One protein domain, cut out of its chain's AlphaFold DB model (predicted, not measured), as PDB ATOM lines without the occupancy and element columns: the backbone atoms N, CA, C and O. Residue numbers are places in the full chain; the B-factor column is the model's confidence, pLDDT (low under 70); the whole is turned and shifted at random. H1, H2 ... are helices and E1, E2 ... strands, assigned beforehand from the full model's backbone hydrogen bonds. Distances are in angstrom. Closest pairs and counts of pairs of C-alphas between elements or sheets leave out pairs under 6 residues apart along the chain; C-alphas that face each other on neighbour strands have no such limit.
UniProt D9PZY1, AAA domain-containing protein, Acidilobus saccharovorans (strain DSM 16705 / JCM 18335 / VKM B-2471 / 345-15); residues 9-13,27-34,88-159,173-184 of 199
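Overview. This is residues 9 to 13, 27 to 34, 88 to 159 and 173 to 184 of the 199 residues of the protein "AAA domain-containing protein" of Acidilobus saccharovorans (strain DSM 16705 / JCM 18335 / VKM B-2471 / 345-15) (UniProt D9PZY1). A small parallel sheet of three strands, E1, E3 and E2, forms the middle, with helices H3 and H5 over one of its faces. The longest helix, H2, runs beyond the E2 edge of the sheet and beside H3, while H1 and H6 make a small crossed pair away from H3 and H5, and the short H4 makes a corner with H5. The printed part has 97 residues, with six named helices and three named strands in the order E1, H1, H2, E2, H3, E3, H4, H5, H6; the class is mixed, helices and strands. It is compact, with a radius of gyration of the C-alphas of 13.4 A, and spans 35 by 28 by 20 A.

Along the chain. E1 is residues 9 to 13, with C-alpha 9 at (-0.884, 36.363, -33.718). E3 is residues 136 to 141, 16.2 A long, and E2 is residues 105 to 111, 16.5 A. H3 is residues 119 to 130, 16.3 A, and H5 is residues 149 to 155. H2 is residues 88 to 102, 21.4 A, beginning at C-alpha 88 at (2.566, 26.015, -57.307). H1 is residues 27 to 32, H4 is residues 144 to 147, and H6 is residues 175 to 183, ending at C-alpha 183 at (-9.780, 43.892, -35.091).

Arrangement. E3 is the inner strand. E1 and E3 are parallel at 17 degrees, with N 11 and O 138 2.8 A apart, within hydrogen-bond range. E3 and E2 are parallel at 4 degrees, with N 108 and O 137 at 2.8 A. E2, H3 and E3 form a strand-helix-strand unit, two parallel neighbour strands with a helix between, whose crossover is right-handed. H3 and H5 are on the same face of the sheet. H3, at a height over the sheet of 9.8 A, runs slantwise to the strands, at 52 degrees to E2 on the local plane. H5, at a height of 10.9 A, runs along the strands, at 23 degrees to E3 on the local plane. H3 touches H5 with its residues 126 to 130 alone, at a steep tilt of 50 degrees, the same way; the closest C-alphas, of Met 130 and Ala 154, are 5.5 A apart. H2 and H3 touch at a shallow tilt of 29 degrees, the same way, with the C-alphas of Leu 93 and Leu 121 closest at 6.1 A. H2 only grazes the sheet, as do H1 and H6. H1 and H6 touch about perpendicular, at 76 degrees, with the C-alphas of Leu 30 and Ala 179 closest at 5.5 A. H4 is not on the sheet and touches H5 only at the corner, with the C-alphas of Arg 145 and Phe 152 closest at 5.3 A. In H1, H2, H3, H5 and H6 every O i to N i+4 pair is within hydrogen-bond range; H4 is too short for such a pair.

Size, cuts and confidence. The two C-alphas farthest apart, of Gly 34 and Asp 146, are 37.6 A apart. Residues 14 to 26, 35 to 87 and 160 to 172 are not printed, and the C-alpha gaps across these cuts are 18.4 A, 31.1 A and 16.1 A. Of the links that are printed whole, none is long. The mean pLDDT of the printed part is 95.4, and no printed residue is under 70.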
ATOM      1  N   ILE A   9      -0.716  37.570 -34.526       97.75
ATOM      2  CA  ILE A   9      -0.884  36.363 -33.718       97.75
ATOM      3  C   ILE A   9      -0.149  35.226 -34.422       97.75
ATOM      4  O   ILE A   9      -0.508  34.830 -35.529       97.75
ATOM      5  N   ALA A  10       0.886  34.700 -33.777       98.12
ATOM      6  CA  ALA A  10       1.677  33.587 -34.274       98.12
ATOM      7  C   ALA A  10       1.387  32.331 -33.437       98.12
ATOM      8  O   ALA A  10       1.609  32.322 -32.228       98.12
ATOM      9  N   ILE A  11       0.903  31.261 -34.067       98.50
ATOM     10  CA  ILE A  11       0.466  30.023 -33.414       98.50
ATOM     11  C   ILE A  11       1.420  28.891 -33.793       98.50
ATOM     12  O   ILE A  11       1.608  28.573 -34.966       98.50
ATOM     13  N   THR A  12       2.001  28.225 -32.804       97.94
ATOM     14  CA  THR A  12       2.877  27.070 -33.024       97.94
ATOM     15  C   THR A  12       2.567  25.943 -32.055       97.94
ATOM     16  O   THR A  12       1.898  26.142 -31.049       97.94
ATOM     17  N   GLY A  13       3.036  24.741 -32.361       96.12
ATOM     18  CA  GLY A  13       2.780  23.539 -31.579       96.12
ATOM     19  C   GLY A  13       3.043  22.282 -32.399       96.12
ATOM     20  O   GLY A  13       3.332  22.351 -33.600       96.12
ATOM     21  N   ALA A  27     -10.411  33.520 -36.876       96.12
ATOM     22  CA  ALA A  27     -10.915  34.001 -38.159       96.12
ATOM     23  C   ALA A  27     -12.451  34.124 -38.174       96.12
ATOM     24  O   ALA A  27     -12.978  35.151 -38.591       96.12
ATOM     25  N   SER A  28     -13.175  33.126 -37.665       96.75
ATOM     26  CA  SER A  28     -14.640  33.167 -37.579       96.75
ATOM     27  C   SER A  28     -15.139  34.325 -36.710       96.75
ATOM     28  O   SER A  28     -16.095  35.003 -37.079       96.75
ATOM     29  N   GLU A  29     -14.479  34.581 -35.580       97.62
ATOM     30  CA  GLU A  29     -14.787  35.722 -34.710       97.62
ATOM     31  C   GLU A  29     -14.496  37.067 -35.396       97.62
ATOM     32  O   GLU A  29     -15.245  38.023 -35.248       97.62
ATOM     33  N   LEU A  30     -13.437  37.162 -36.203       96.31
ATOM     34  CA  LEU A  30     -13.152  38.372 -36.982       96.31
ATOM     35  C   LEU A  30     -14.216  38.633 -38.056       96.31
ATOM     36  O   LEU A  30     -14.641  39.773 -38.242       96.31
ATOM     37  N   VAL A  31     -14.678  37.584 -38.741       95.31
ATOM     38  CA  VAL A  31     -15.767  37.696 -39.724       95.31
ATOM     39  C   VAL A  31     -17.069  38.128 -39.048       95.31
ATOM     40  O   VAL A  31     -17.760  38.995 -39.580       95.31
ATOM     41  N   SER A  32     -17.392  37.598 -37.860       95.38
ATOM     42  CA  SER A  32     -18.589  38.013 -37.108       95.38
ATOM     43  C   SER A  32     -18.528  39.481 -36.659       95.38
ATOM     44  O   SER A  32     -19.564  40.128 -36.518       95.38
ATOM     45  N   MET A  33     -17.320  40.032 -36.516       94.00
ATOM     46  CA  MET A  33     -17.063  41.455 -36.263       94.00
ATOM     47  C   MET A  33     -17.067  42.322 -37.537       94.00
ATOM     48  O   MET A  33     -16.879  43.534 -37.443       94.00
ATOM     49  N   GLY A  34     -17.293  41.740 -38.720       93.56
ATOM     50  CA  GLY A  34     -17.381  42.456 -39.997       93.56
ATOM     51  C   GLY A  34     -16.046  42.665 -40.719       93.56
ATOM     52  O   GLY A  34     -16.001  43.425 -41.687       93.56
ATOM     53  N   ALA A  88       3.445  25.410 -58.298       97.06
ATOM     54  CA  ALA A  88       2.566  26.015 -57.307       97.06
ATOM     55  C   ALA A  88       2.964  27.462 -56.970       97.06
ATOM     56  O   ALA A  88       2.087  28.256 -56.630       97.06
ATOM     57  N   GLU A  89       4.251  27.822 -57.081       97.56
ATOM     58  CA  GLU A  89       4.802  29.067 -56.526       97.56
ATOM     59  C   GLU A  89       4.050  30.311 -57.011       97.56
ATOM     60  O   GLU A  89       3.517  31.066 -56.198       97.56
ATOM     61  N   GLY A  90       3.928  30.491 -58.331       98.06
ATOM     62  CA  GLY A  90       3.248  31.657 -58.905       98.06
ATOM     63  C   GLY A  90       1.766  31.748 -58.524       98.06
ATOM     64  O   GLY A  90       1.247  32.838 -58.287       98.06
ATOM     65  N   LYS A  91       1.081  30.605 -58.395       98.12
ATOM     66  CA  LYS A  91      -0.341  30.563 -58.018       98.12
ATOM     67  C   LYS A  91      -0.540  30.934 -56.549       98.12
ATOM     68  O   LYS A  91      -1.454  31.690 -56.232       98.12
ATOM     69  N   VAL A  92       0.319  30.433 -55.659       98.12
ATOM     70  CA  VAL A  92       0.272  30.764 -54.226       98.12
ATOM     71  C   VAL A  92       0.649  32.228 -53.991       98.12
ATOM     72  O   VAL A  92      -0.002  32.898 -53.191       98.12
ATOM     73  N   LEU A  93       1.632  32.753 -54.728       98.31
ATOM     74  CA  LEU A  93       1.976  34.176 -54.698       98.31
ATOM     75  C   LEU A  93       0.797  35.059 -55.107       98.31
ATOM     76  O   LEU A  93       0.472  35.989 -54.379       98.31
ATOM     77  N   SER A  94       0.104  34.726 -56.200       98.19
ATOM     78  CA  SER A  94      -1.099  35.458 -56.616       98.19
ATOM     79  C   SER A  94      -2.183  35.451 -55.531       98.19
ATOM     80  O   SER A  94      -2.758  36.500 -55.245       98.19
ATOM     81  N   ILE A  95      -2.425  34.312 -54.864       98.25
ATOM     82  CA  ILE A  95      -3.363  34.249 -53.729       98.25
ATOM     83  C   ILE A  95      -2.949  35.227 -52.630       98.25
ATOM     84  O   ILE A  95      -3.784  35.985 -52.129       98.25
ATOM     85  N   LEU A  96      -1.670  35.220 -52.258       97.94
ATOM     86  CA  LEU A  96      -1.154  36.068 -51.193       97.94
ATOM     87  C   LEU A  96      -1.234  37.559 -51.549       97.94
ATOM     88  O   LEU A  96      -1.697  38.358 -50.736       97.94
ATOM     89  N   GLU A  97      -0.812  37.938 -52.752       97.25
ATOM     90  CA  GLU A  97      -0.805  39.327 -53.216       97.25
ATOM     91  C   GLU A  97      -2.212  39.920 -53.306       97.25
ATOM     92  O   GLU A  97      -2.432  41.043 -52.846       97.25
ATOM     93  N   ASP A  98      -3.171  39.171 -53.853       97.38
ATOM     94  CA  ASP A  98      -4.562  39.620 -53.940       97.38
ATOM     95  C   ASP A  98      -5.155  39.818 -52.548       97.38
ATOM     96  O   ASP A  98      -5.786  40.838 -52.281       97.38
ATOM     97  N   SER A  99      -4.874  38.886 -51.636       96.50
ATOM     98  CA  SER A  99      -5.325  38.957 -50.246       96.50
ATOM     99  C   SER A  99      -4.784  40.192 -49.528       96.50
ATOM    100  O   SER A  99      -5.529  40.909 -48.859       96.50
ATOM    101  N   ILE A 100      -3.490  40.490 -49.703       95.69
ATOM    102  CA  ILE A 100      -2.863  41.693 -49.138       95.69
ATOM    103  C   ILE A 100      -3.546  42.961 -49.660       95.69
ATOM    104  O   ILE A 100      -3.658  43.927 -48.911       95.69
ATOM    105  N   LYS A 101      -4.041  42.980 -50.901       95.00
ATOM    106  CA  LYS A 101      -4.738  44.146 -51.466       95.00
ATOM    107  C   LYS A 101      -6.174  44.269 -50.953       95.00
ATOM    108  O   LYS A 101      -6.562  45.362 -50.546       95.00
ATOM    109  N   SER A 102      -6.941  43.182 -50.933       93.62
ATOM    110  CA  SER A 102      -8.406  43.232 -50.817       93.62
ATOM    111  C   SER A 102      -8.986  42.954 -49.428       93.62
ATOM    112  O   SER A 102     -10.169  43.221 -49.230       93.62
ATOM    113  N   SER A 103      -8.198  42.448 -48.476       95.50
ATOM    114  CA  SER A 103      -8.714  42.005 -47.168       95.50
ATOM    115  C   SER A 103      -8.218  42.855 -46.008       95.50
ATOM    116  O   SER A 103      -7.110  43.373 -46.072       95.50
ATOM    117  N   ASP A 104      -8.984  42.971 -44.929       95.12
ATOM    118  CA  ASP A 104      -8.587  43.741 -43.742       95.12
ATOM    119  C   ASP A 104      -7.519  42.999 -42.928       95.12
ATOM    120  O   ASP A 104      -6.596  43.614 -42.395       95.12
ATOM    121  N   ILE A 105      -7.614  41.666 -42.869       96.50
ATOM    122  CA  ILE A 105      -6.719  40.796 -42.098       96.50
ATOM    123  C   ILE A 105      -6.236  39.644 -42.976       96.50
ATOM    124  O   ILE A 105      -6.997  39.067 -43.757       96.50
ATOM    125  N   ILE A 106      -4.959  39.289 -42.826       97.69
ATOM    126  CA  ILE A 106      -4.332  38.180 -43.548       97.69
ATOM    127  C   ILE A 106      -4.166  36.983 -42.610       97.69
ATOM    128  O   ILE A 106      -3.689  37.130 -41.486       97.69
ATOM    129  N   ILE A 107      -4.523  35.789 -43.075       97.94
ATOM    130  CA  ILE A 107      -4.268  34.519 -42.390       97.94
ATOM    131  C   ILE A 107      -3.402  33.607 -43.261       97.94
ATOM    132  O   ILE A 107      -3.692  33.386 -44.435       97.94
ATOM    133  N   ILE A 108      -2.331  33.077 -42.674       98.19
ATOM    134  CA  ILE A 108      -1.433  32.102 -43.294       98.19
ATOM    135  C   ILE A 108      -1.355  30.878 -42.384       98.19
ATOM    136  O   ILE A 108      -0.741  30.914 -41.318       98.19
ATOM    137  N   ASP A 109      -1.979  29.789 -42.800       96.00
ATOM    138  CA  ASP A 109      -1.988  28.524 -42.067       96.00
ATOM    139  C   ASP A 109      -1.531  27.409 -43.009       96.00
ATOM    140  O   ASP A 109      -2.356  26.886 -43.722       96.00
ATOM    141  N   GLU A 110      -0.271  27.013 -43.143       92.50
ATOM    142  CA  GLU A 110       0.847  27.116 -42.205       92.50
ATOM    143  C   GLU A 110       2.109  27.642 -42.909       92.50
ATOM    144  O   GLU A 110       2.312  27.450 -44.103       92.50
ATOM    145  N   VAL A 111       2.997  28.295 -42.156       96.44
ATOM    146  CA  VAL A 111       4.365  28.606 -42.587       96.44
ATOM    147  C   VAL A 111       5.291  27.487 -42.126       96.44
ATOM    148  O   VAL A 111       5.632  27.372 -40.941       96.44
ATOM    149  N   GLY A 112       5.709  26.649 -43.070       94.31
ATOM    150  CA  GLY A 112       6.543  25.495 -42.789       94.31
ATOM    151  C   GLY A 112       7.613  25.229 -43.845       94.31
ATOM    152  O   GLY A 112       7.833  26.016 -44.766       94.31
ATOM    153  N   PRO A 113       8.326  24.096 -43.709       92.81
ATOM    154  CA  PRO A 113       9.389  23.728 -44.637       92.81
ATOM    155  C   PRO A 113       8.939  23.579 -46.097       92.81
ATOM    156  O   PRO A 113       9.789  23.659 -46.976       92.81
ATOM    157  N   MET A 114       7.650  23.333 -46.361       93.69
ATOM    158  CA  MET A 114       7.139  23.173 -47.726       93.69
ATOM    159  C   MET A 114       6.987  24.527 -48.415       93.69
ATOM    160  O   MET A 114       7.605  24.750 -49.451       93.69
ATOM    161  N   GLU A 115       6.260  25.457 -47.803       94.62
ATOM    162  CA  GLU A 115       6.051  26.814 -48.313       94.62
ATOM    163  C   GLU A 115       7.380  27.569 -48.444       94.62
ATOM    164  O   GLU A 115       7.614  28.259 -49.432       94.62
ATOM    165  N   LEU A 116       8.288  27.384 -47.478       96.00
ATOM    166  CA  LEU A 116       9.595  28.047 -47.458       96.00
ATOM    167  C   LEU A 116      10.638  27.409 -48.387       96.00
ATOM    168  O   LEU A 116      11.727  27.965 -48.532       96.00
ATOM    169  N   SER A 117      10.340  26.257 -49.001       95.00
ATOM    170  CA  SER A 117      11.227  25.645 -50.001       95.00
ATOM    171  C   SER A 117      11.147  26.338 -51.365       95.00
ATOM    172  O   SER A 117      12.113  26.310 -52.124       95.00
ATOM    173  N   LEU A 118      10.026  27.001 -51.652       95.94
ATOM    174  CA  LEU A 118       9.813  27.791 -52.860       95.94
ATOM    175  C   LEU A 118      10.393  29.195 -52.640       95.94
ATOM    176  O   LEU A 118       9.996  29.898 -51.710       95.94
ATOM    177  N   ARG A 119      11.391  29.586 -53.439       95.81
ATOM    178  CA  ARG A 119      12.237  30.767 -53.189       95.81
ATOM    179  C   ARG A 119      11.443  32.074 -53.131       95.81
ATOM    180  O   ARG A 119      11.599  32.842 -52.183       95.81
ATOM    181  N   SER A 120      10.634  32.337 -54.145       97.56
ATOM    182  CA  SER A 120       9.853  33.564 -54.293       97.56
ATOM    183  C   SER A 120       8.739  33.617 -53.246       97.56
ATOM    184  O   SER A 120       8.521  34.656 -52.622       97.56
ATOM    185  N   LEU A 121       8.093  32.478 -52.970       97.31
ATOM    186  CA  LEU A 121       7.098  32.374 -51.897       97.31
ATOM    187  C   LEU A 121       7.725  32.610 -50.515       97.31
ATOM    188  O   LEU A 121       7.184  33.366 -49.711       97.31
ATOM    189  N   SER A 122       8.892  32.025 -50.255       97.00
ATOM    190  CA  SER A 122       9.656  32.213 -49.020       97.00
ATOM    191  C   SER A 122      10.015  33.683 -48.793       97.00
ATOM    192  O   SER A 122       9.810  34.215 -47.698       97.00
ATOM    193  N   GLN A 123      10.463  34.384 -49.840       97.56
ATOM    194  CA  GLN A 123      10.732  35.823 -49.789       97.56
ATOM    195  C   GLN A 123       9.466  36.639 -49.498       97.56
ATOM    196  O   GLN A 123       9.499  37.527 -48.642       97.56
ATOM    197  N   ALA A 124       8.348  36.327 -50.157       97.81
ATOM    198  CA  ALA A 124       7.081  37.025 -49.949       97.81
ATOM    199  C   ALA A 124       6.533  36.825 -48.526       97.81
ATOM    200  O   ALA A 124       6.177  37.803 -47.866       97.81
ATOM    201  N   LEU A 125       6.538  35.588 -48.017       97.75
ATOM    202  CA  LEU A 125       6.146  35.273 -46.640       97.75
ATOM    203  C   LEU A 125       7.068  35.950 -45.624       97.75
ATOM    204  O   LEU A 125       6.591  36.514 -44.641       97.75
ATOM    205  N   THR A 126       8.378  35.953 -45.877       96.88
ATOM    206  CA  THR A 126       9.351  36.629 -45.013       96.88
ATOM    207  C   THR A 126       9.086  38.128 -44.962       96.88
ATOM    208  O   THR A 126       8.999  38.690 -43.873       96.88
ATOM    209  N   LYS A 127       8.877  38.776 -46.114       96.69
ATOM    210  CA  LYS A 127       8.550  40.206 -46.189       96.69
ATOM    211  C   LYS A 127       7.252  40.526 -45.448       96.69
ATOM    212  O   LYS A 127       7.245  41.430 -44.615       96.69
ATOM    213  N   LEU A 128       6.190  39.757 -45.709       96.50
ATOM    214  CA  LEU A 128       4.895  39.898 -45.040       96.50
ATOM    215  C   LEU A 128       5.035  39.778 -43.522       96.50
ATOM    216  O   LEU A 128       4.479  40.579 -42.780       96.50
ATOM    217  N   ILE A 129       5.782  38.781 -43.051       96.62
ATOM    218  CA  ILE A 129       5.953  38.550 -41.622       96.62
ATOM    219  C   ILE A 129       6.845  39.620 -41.009       96.62
ATOM    220  O   ILE A 129       6.537  40.064 -39.913       96.62
ATOM    221  N   MET A 130       7.934  40.052 -41.644       94.81
ATOM    222  CA  MET A 130       8.831  41.063 -41.073       94.81
ATOM    223  C   MET A 130       8.163  42.436 -40.964       94.81
ATOM    224  O   MET A 130       8.307  43.095 -39.935       94.81
ATOM    225  N   GLN A 131       7.411  42.838 -41.989       92.31
ATOM    226  CA  GLN A 131       6.773  44.149 -42.089       92.31
ATOM    227  C   GLN A 131       5.311  43.983 -42.532       92.31
ATOM    228  O   GLN A 131       4.984  44.262 -43.688       92.31
ATOM    229  N   PRO A 132       4.429  43.488 -41.645       91.88
ATOM    230  CA  PRO A 132       3.045  43.225 -42.007       91.88
ATOM    231  C   PRO A 132       2.324  44.551 -42.292       91.88
ATOM    232  O   PRO A 132       2.239  45.392 -41.395       91.88
ATOM    233  N   PRO A 133       1.790  44.758 -43.512       91.31
ATOM    234  CA  PRO A 133       1.049  45.974 -43.848       91.31
ATOM    235  C   PRO A 133      -0.361  45.982 -43.239       91.31
ATOM    236  O   PRO A 133      -1.035  47.006 -43.260       91.31
ATOM    237  N   LYS A 134      -0.816  44.826 -42.744       92.75
ATOM    238  CA  LYS A 134      -2.145  44.556 -42.190       92.75
ATOM    239  C   LYS A 134      -2.015  43.565 -41.028       92.75
ATOM    240  O   LYS A 134      -1.011  42.844 -40.988       92.75
ATOM    241  N   PRO A 135      -2.985  43.486 -40.102       95.62
ATOM    242  CA  PRO A 135      -2.968  42.467 -39.065       95.62
ATOM    243  C   PRO A 135      -2.866  41.054 -39.644       95.62
ATOM    244  O   PRO A 135      -3.410  40.757 -40.711       95.62
ATOM    245  N   LEU A 136      -2.152  40.189 -38.929       96.56
ATOM    246  CA  LEU A 136      -1.722  38.895 -39.439       96.56
ATOM    247  C   LEU A 136      -1.992  37.781 -38.416       96.56
ATOM    248  O   LEU A 136      -1.644  37.899 -37.241       96.56
ATOM    249  N   ILE A 137      -2.571  36.675 -38.875       98.12
ATOM    250  CA  ILE A 137      -2.627  35.401 -38.151       98.12
ATOM    251  C   ILE A 137      -1.727  34.424 -38.897       98.12
ATOM    252  O   ILE A 137      -1.936  34.168 -40.077       98.12
ATOM    253  N   VAL A 138      -0.725  33.866 -38.228       98.31
ATOM    254  CA  VAL A 138       0.173  32.873 -38.828       98.31
ATOM    255  C   VAL A 138       0.202  31.638 -37.954       98.31
ATOM    256  O   VAL A 138       0.536  31.735 -36.774       98.31
ATOM    257  N   THR A 139      -0.066  30.467 -38.520       98.25
ATOM    258  CA  THR A 139       0.388  29.220 -37.903       98.25
ATOM    259  C   THR A 139       1.750  28.855 -38.477       98.25
ATOM    260  O   THR A 139       2.037  29.124 -39.643       98.25
ATOM    261  N   PHE A 140       2.638  28.289 -37.665       97.19
ATOM    262  CA  PHE A 140       3.962  27.913 -38.145       97.19
ATOM    263  C   PHE A 140       4.518  26.660 -37.482       97.19
ATOM    264  O   PHE A 140       4.224  26.333 -36.320       97.19
ATOM    265  N   HIS A 141       5.389  25.990 -38.230       95.00
ATOM    266  CA  HIS A 141       5.962  24.714 -37.836       95.00
ATOM    267  C   HIS A 141       6.823  24.858 -36.572       95.00
ATOM    268  O   HIS A 141       7.680  25.732 -36.482       95.00
ATOM    269  N   TYR A 142       6.664  23.964 -35.593       92.25
ATOM    270  CA  TYR A 142       7.342  24.068 -34.287       92.25
ATOM    271  C   TYR A 142       8.881  24.077 -34.348       92.25
ATOM    272  O   TYR A 142       9.527  24.601 -33.445       92.25
ATOM    273  N   ARG A 143       9.469  23.531 -35.423       91.06
ATOM    274  CA  ARG A 143      10.922  23.565 -35.708       91.06
ATOM    275  C   ARG A 143      11.365  24.736 -36.589       91.06
ATOM    276  O   ARG A 143      12.468  24.712 -37.122       91.06
ATOM    277  N   LEU A 144      10.513  25.742 -36.805       92.81
ATOM    278  CA  LEU A 144      10.853  26.882 -37.662       92.81
ATOM    279  C   LEU A 144      12.115  27.599 -37.167       92.81
ATOM    280  O   LEU A 144      12.963  27.952 -37.979       92.81
ATOM    281  N   ARG A 145      12.272  27.737 -35.842       92.81
ATOM    282  CA  ARG A 145      13.442  28.361 -35.204       92.81
ATOM    283  C   ARG A 145      14.769  27.770 -35.684       92.81
ATOM    284  O   ARG A 145      15.711  28.525 -35.885       92.81
ATOM    285  N   ASP A 146      14.822  26.456 -35.879       90.88
ATOM    286  CA  ASP A 146      16.065  25.740 -36.178       90.88
ATOM    287  C   ASP A 146      16.573  26.036 -37.596       90.88
ATOM    288  O   ASP A 146      17.768  25.960 -37.858       90.88
ATOM    289  N   ARG A 147      15.660  26.354 -38.524       87.69
ATOM    290  CA  ARG A 147      15.977  26.584 -39.944       87.69
ATOM    291  C   ARG A 147      15.860  28.044 -40.368       87.69
ATOM    292  O   ARG A 147      16.542  28.457 -41.296       87.69
ATOM    293  N   PHE A 148      14.996  28.811 -39.706       93.62
ATOM    294  CA  PHE A 148      14.664  30.195 -40.046       93.62
ATOM    295  C   PHE A 148      14.592  31.052 -38.765       93.62
ATOM    296  O   PHE A 148      13.509  31.504 -38.376       93.62
ATOM    297  N   PRO A 149      15.725  31.269 -38.066       93.56
ATOM    298  CA  PRO A 149      15.753  31.965 -36.776       93.56
ATOM    299  C   PRO A 149      15.289  33.424 -36.869       93.56
ATOM    300  O   PRO A 149      14.603  33.907 -35.969       93.56
ATOM    301  N   GLU A 150      15.593  34.113 -37.969       93.56
ATOM    302  CA  GLU A 150      15.138  35.487 -38.214       93.56
ATOM    303  C   GLU A 150      13.617  35.561 -38.376       93.56
ATOM    304  O   GLU A 150      12.960  36.410 -37.768       93.56
ATOM    305  N   LEU A 151      13.039  34.623 -39.133       94.94
ATOM    306  CA  LEU A 151      11.593  34.536 -39.316       94.94
ATOM    307  C   LEU A 151      10.890  34.201 -37.999       94.94
ATOM    308  O   LEU A 151       9.878  34.813 -37.660       94.94
ATOM    309  N   PHE A 152      11.459  33.278 -37.218       95.75
ATOM    310  CA  PHE A 152      10.987  32.985 -35.869       95.75
ATOM    311  C   PHE A 152      11.024  34.239 -34.983       95.75
ATOM    312  O   PHE A 152      10.018  34.563 -34.357       95.75
ATOM    313  N   SER A 153      12.141  34.975 -34.967       95.19
ATOM    314  CA  SER A 153      12.271  36.229 -34.215       95.19
ATOM    315  C   SER A 153      11.167  37.217 -34.593       95.19
ATOM    316  O   SER A 153      10.449  37.703 -33.719       95.19
ATOM    317  N   ALA A 154      10.939  37.429 -35.893       94.88
ATOM    318  CA  ALA A 154       9.870  38.289 -36.382       94.88
ATOM    319  C   ALA A 154       8.477  37.814 -35.930       94.88
ATOM    320  O   ALA A 154       7.657  38.647 -35.537       94.88
ATOM    321  N   LEU A 155       8.203  36.506 -35.941       94.94
ATOM    322  CA  LEU A 155       6.926  35.953 -35.478       94.94
ATOM    323  C   LEU A 155       6.688  36.190 -33.980       94.94
ATOM    324  O   LEU A 155       5.558  36.412 -33.559       94.94
ATOM    325  N   THR A 156       7.755  36.206 -33.178       92.62
ATOM    326  CA  THR A 156       7.672  36.431 -31.724       92.62
ATOM    327  C   THR A 156       7.526  37.892 -31.297       92.62
ATOM    328  O   THR A 156       7.397  38.162 -30.109       92.62
ATOM    329  N   GLN A 157       7.521  38.840 -32.240       93.50
ATOM    330  CA  GLN A 157       7.298  40.265 -31.948       93.50
ATOM    331  C   GLN A 157       5.807  40.638 -31.792       93.50
ATOM    332  O   GLN A 157       5.505  41.788 -31.482       93.50
ATOM    333  N   GLY A 158       4.891  39.691 -32.031       92.12
ATOM    334  CA  GLY A 158       3.457  39.800 -31.732       92.12
ATOM    335  C   GLY A 158       3.036  38.888 -30.571       92.12
ATOM    336  O   GLY A 158       3.856  38.507 -29.736       92.12
ATOM    337  N   ILE A 159       1.762  38.492 -30.527       96.06
ATOM    338  CA  ILE A 159       1.277  37.463 -29.597       96.06
ATOM    339  C   ILE A 159       1.747  36.096 -30.102       96.06
ATOM    340  O   ILE A 159       1.283  35.616 -31.135       96.06
ATOM    341  N   ARG A 173     -11.436  29.028 -26.217       98.19
ATOM    342  CA  ARG A 173     -12.340  29.915 -25.455       98.19
ATOM    343  C   ARG A 173     -11.910  31.383 -25.488       98.19
ATOM    344  O   ARG A 173     -12.758  32.263 -25.380       98.19
ATOM    345  N   ARG A 174     -10.612  31.656 -25.646       98.00
ATOM    346  CA  ARG A 174     -10.049  33.011 -25.768       98.00
ATOM    347  C   ARG A 174     -10.065  33.560 -27.197       98.00
ATOM    348  O   ARG A 174      -9.684  34.711 -27.395       98.00
ATOM    349  N   ALA A 175     -10.521  32.799 -28.193       98.12
ATOM    350  CA  ALA A 175     -10.562  33.262 -29.579       98.12
ATOM    351  C   ALA A 175     -11.303  34.608 -29.771       98.12
ATOM    352  O   ALA A 175     -10.754  35.454 -30.480       98.12
ATOM    353  N   PRO A 176     -12.438  34.896 -29.092       97.50
ATOM    354  CA  PRO A 176     -13.092  36.205 -29.199       97.50
ATOM    355  C   PRO A 176     -12.235  37.369 -28.675       97.50
ATOM    356  O   PRO A 176     -12.260  38.464 -29.233       97.50
ATOM    357  N   GLU A 177     -11.455  37.158 -27.609       96.75
ATOM    358  CA  GLU A 177     -10.520  38.156 -27.060       96.75
ATOM    359  C   GLU A 177      -9.389  38.443 -28.057       96.75
ATOM    360  O   GLU A 177      -9.093  39.600 -28.359       96.75
ATOM    361  N   LEU A 178      -8.799  37.380 -28.613       96.62
ATOM    362  CA  LEU A 178      -7.736  37.456 -29.616       96.62
ATOM    363  C   LEU A 178      -8.209  38.155 -30.898       96.62
ATOM    364  O   LEU A 178      -7.492  38.993 -31.446       96.62
ATOM    365  N   ALA A 179      -9.429  37.854 -31.345       96.38
ATOM    366  CA  ALA A 179     -10.055  38.503 -32.488       96.38
ATOM    367  C   ALA A 179     -10.270  40.001 -32.240       96.38
ATOM    368  O   ALA A 179      -9.841  40.811 -33.056       96.38
ATOM    369  N   ARG A 180     -10.817  40.405 -31.083       94.31
ATOM    370  CA  ARG A 180     -10.961  41.835 -30.732       94.31
ATOM    371  C   ARG A 180      -9.617  42.561 -30.703       94.31
ATOM    372  O   ARG A 180      -9.515  43.685 -31.190       94.31
ATOM    373  N   TRP A 181      -8.574  41.924 -30.167       93.81
ATOM    374  CA  TRP A 181      -7.230  42.505 -30.148       93.81
ATOM    375  C   TRP A 181      -6.681  42.763 -31.562       93.81
ATOM    376  O   TRP A 181      -6.045  43.800 -31.783       93.81
ATOM    377  N   LEU A 182      -6.951  41.862 -32.517       92.88
ATOM    378  CA  LEU A 182      -6.600  42.040 -33.932       92.88
ATOM    379  C   LEU A 182      -7.487  43.067 -34.651       92.88
ATOM    380  O   LEU A 182      -6.964  43.851 -35.436       92.88
ATOM    381  N   ALA A 183      -8.798  43.062 -34.393       89.44
ATOM    382  CA  ALA A 183      -9.780  43.892 -35.091       89.44
ATOM    383  C   ALA A 183      -9.692  45.380 -34.726       89.44
ATOM    384  O   ALA A 183      -9.989  46.232 -35.568       89.44
ATOM    385  N   ASN A 184      -9.283  45.703 -33.491       76.31
ATOM    386  CA  ASN A 184      -9.070  47.084 -33.058       76.31
ATOM    387  C   ASN A 184      -8.068  47.778 -34.001       76.31
ATOM    388  O   ASN A 184      -6.902  47.385 -34.025       76.31
TER     389      ASN A 184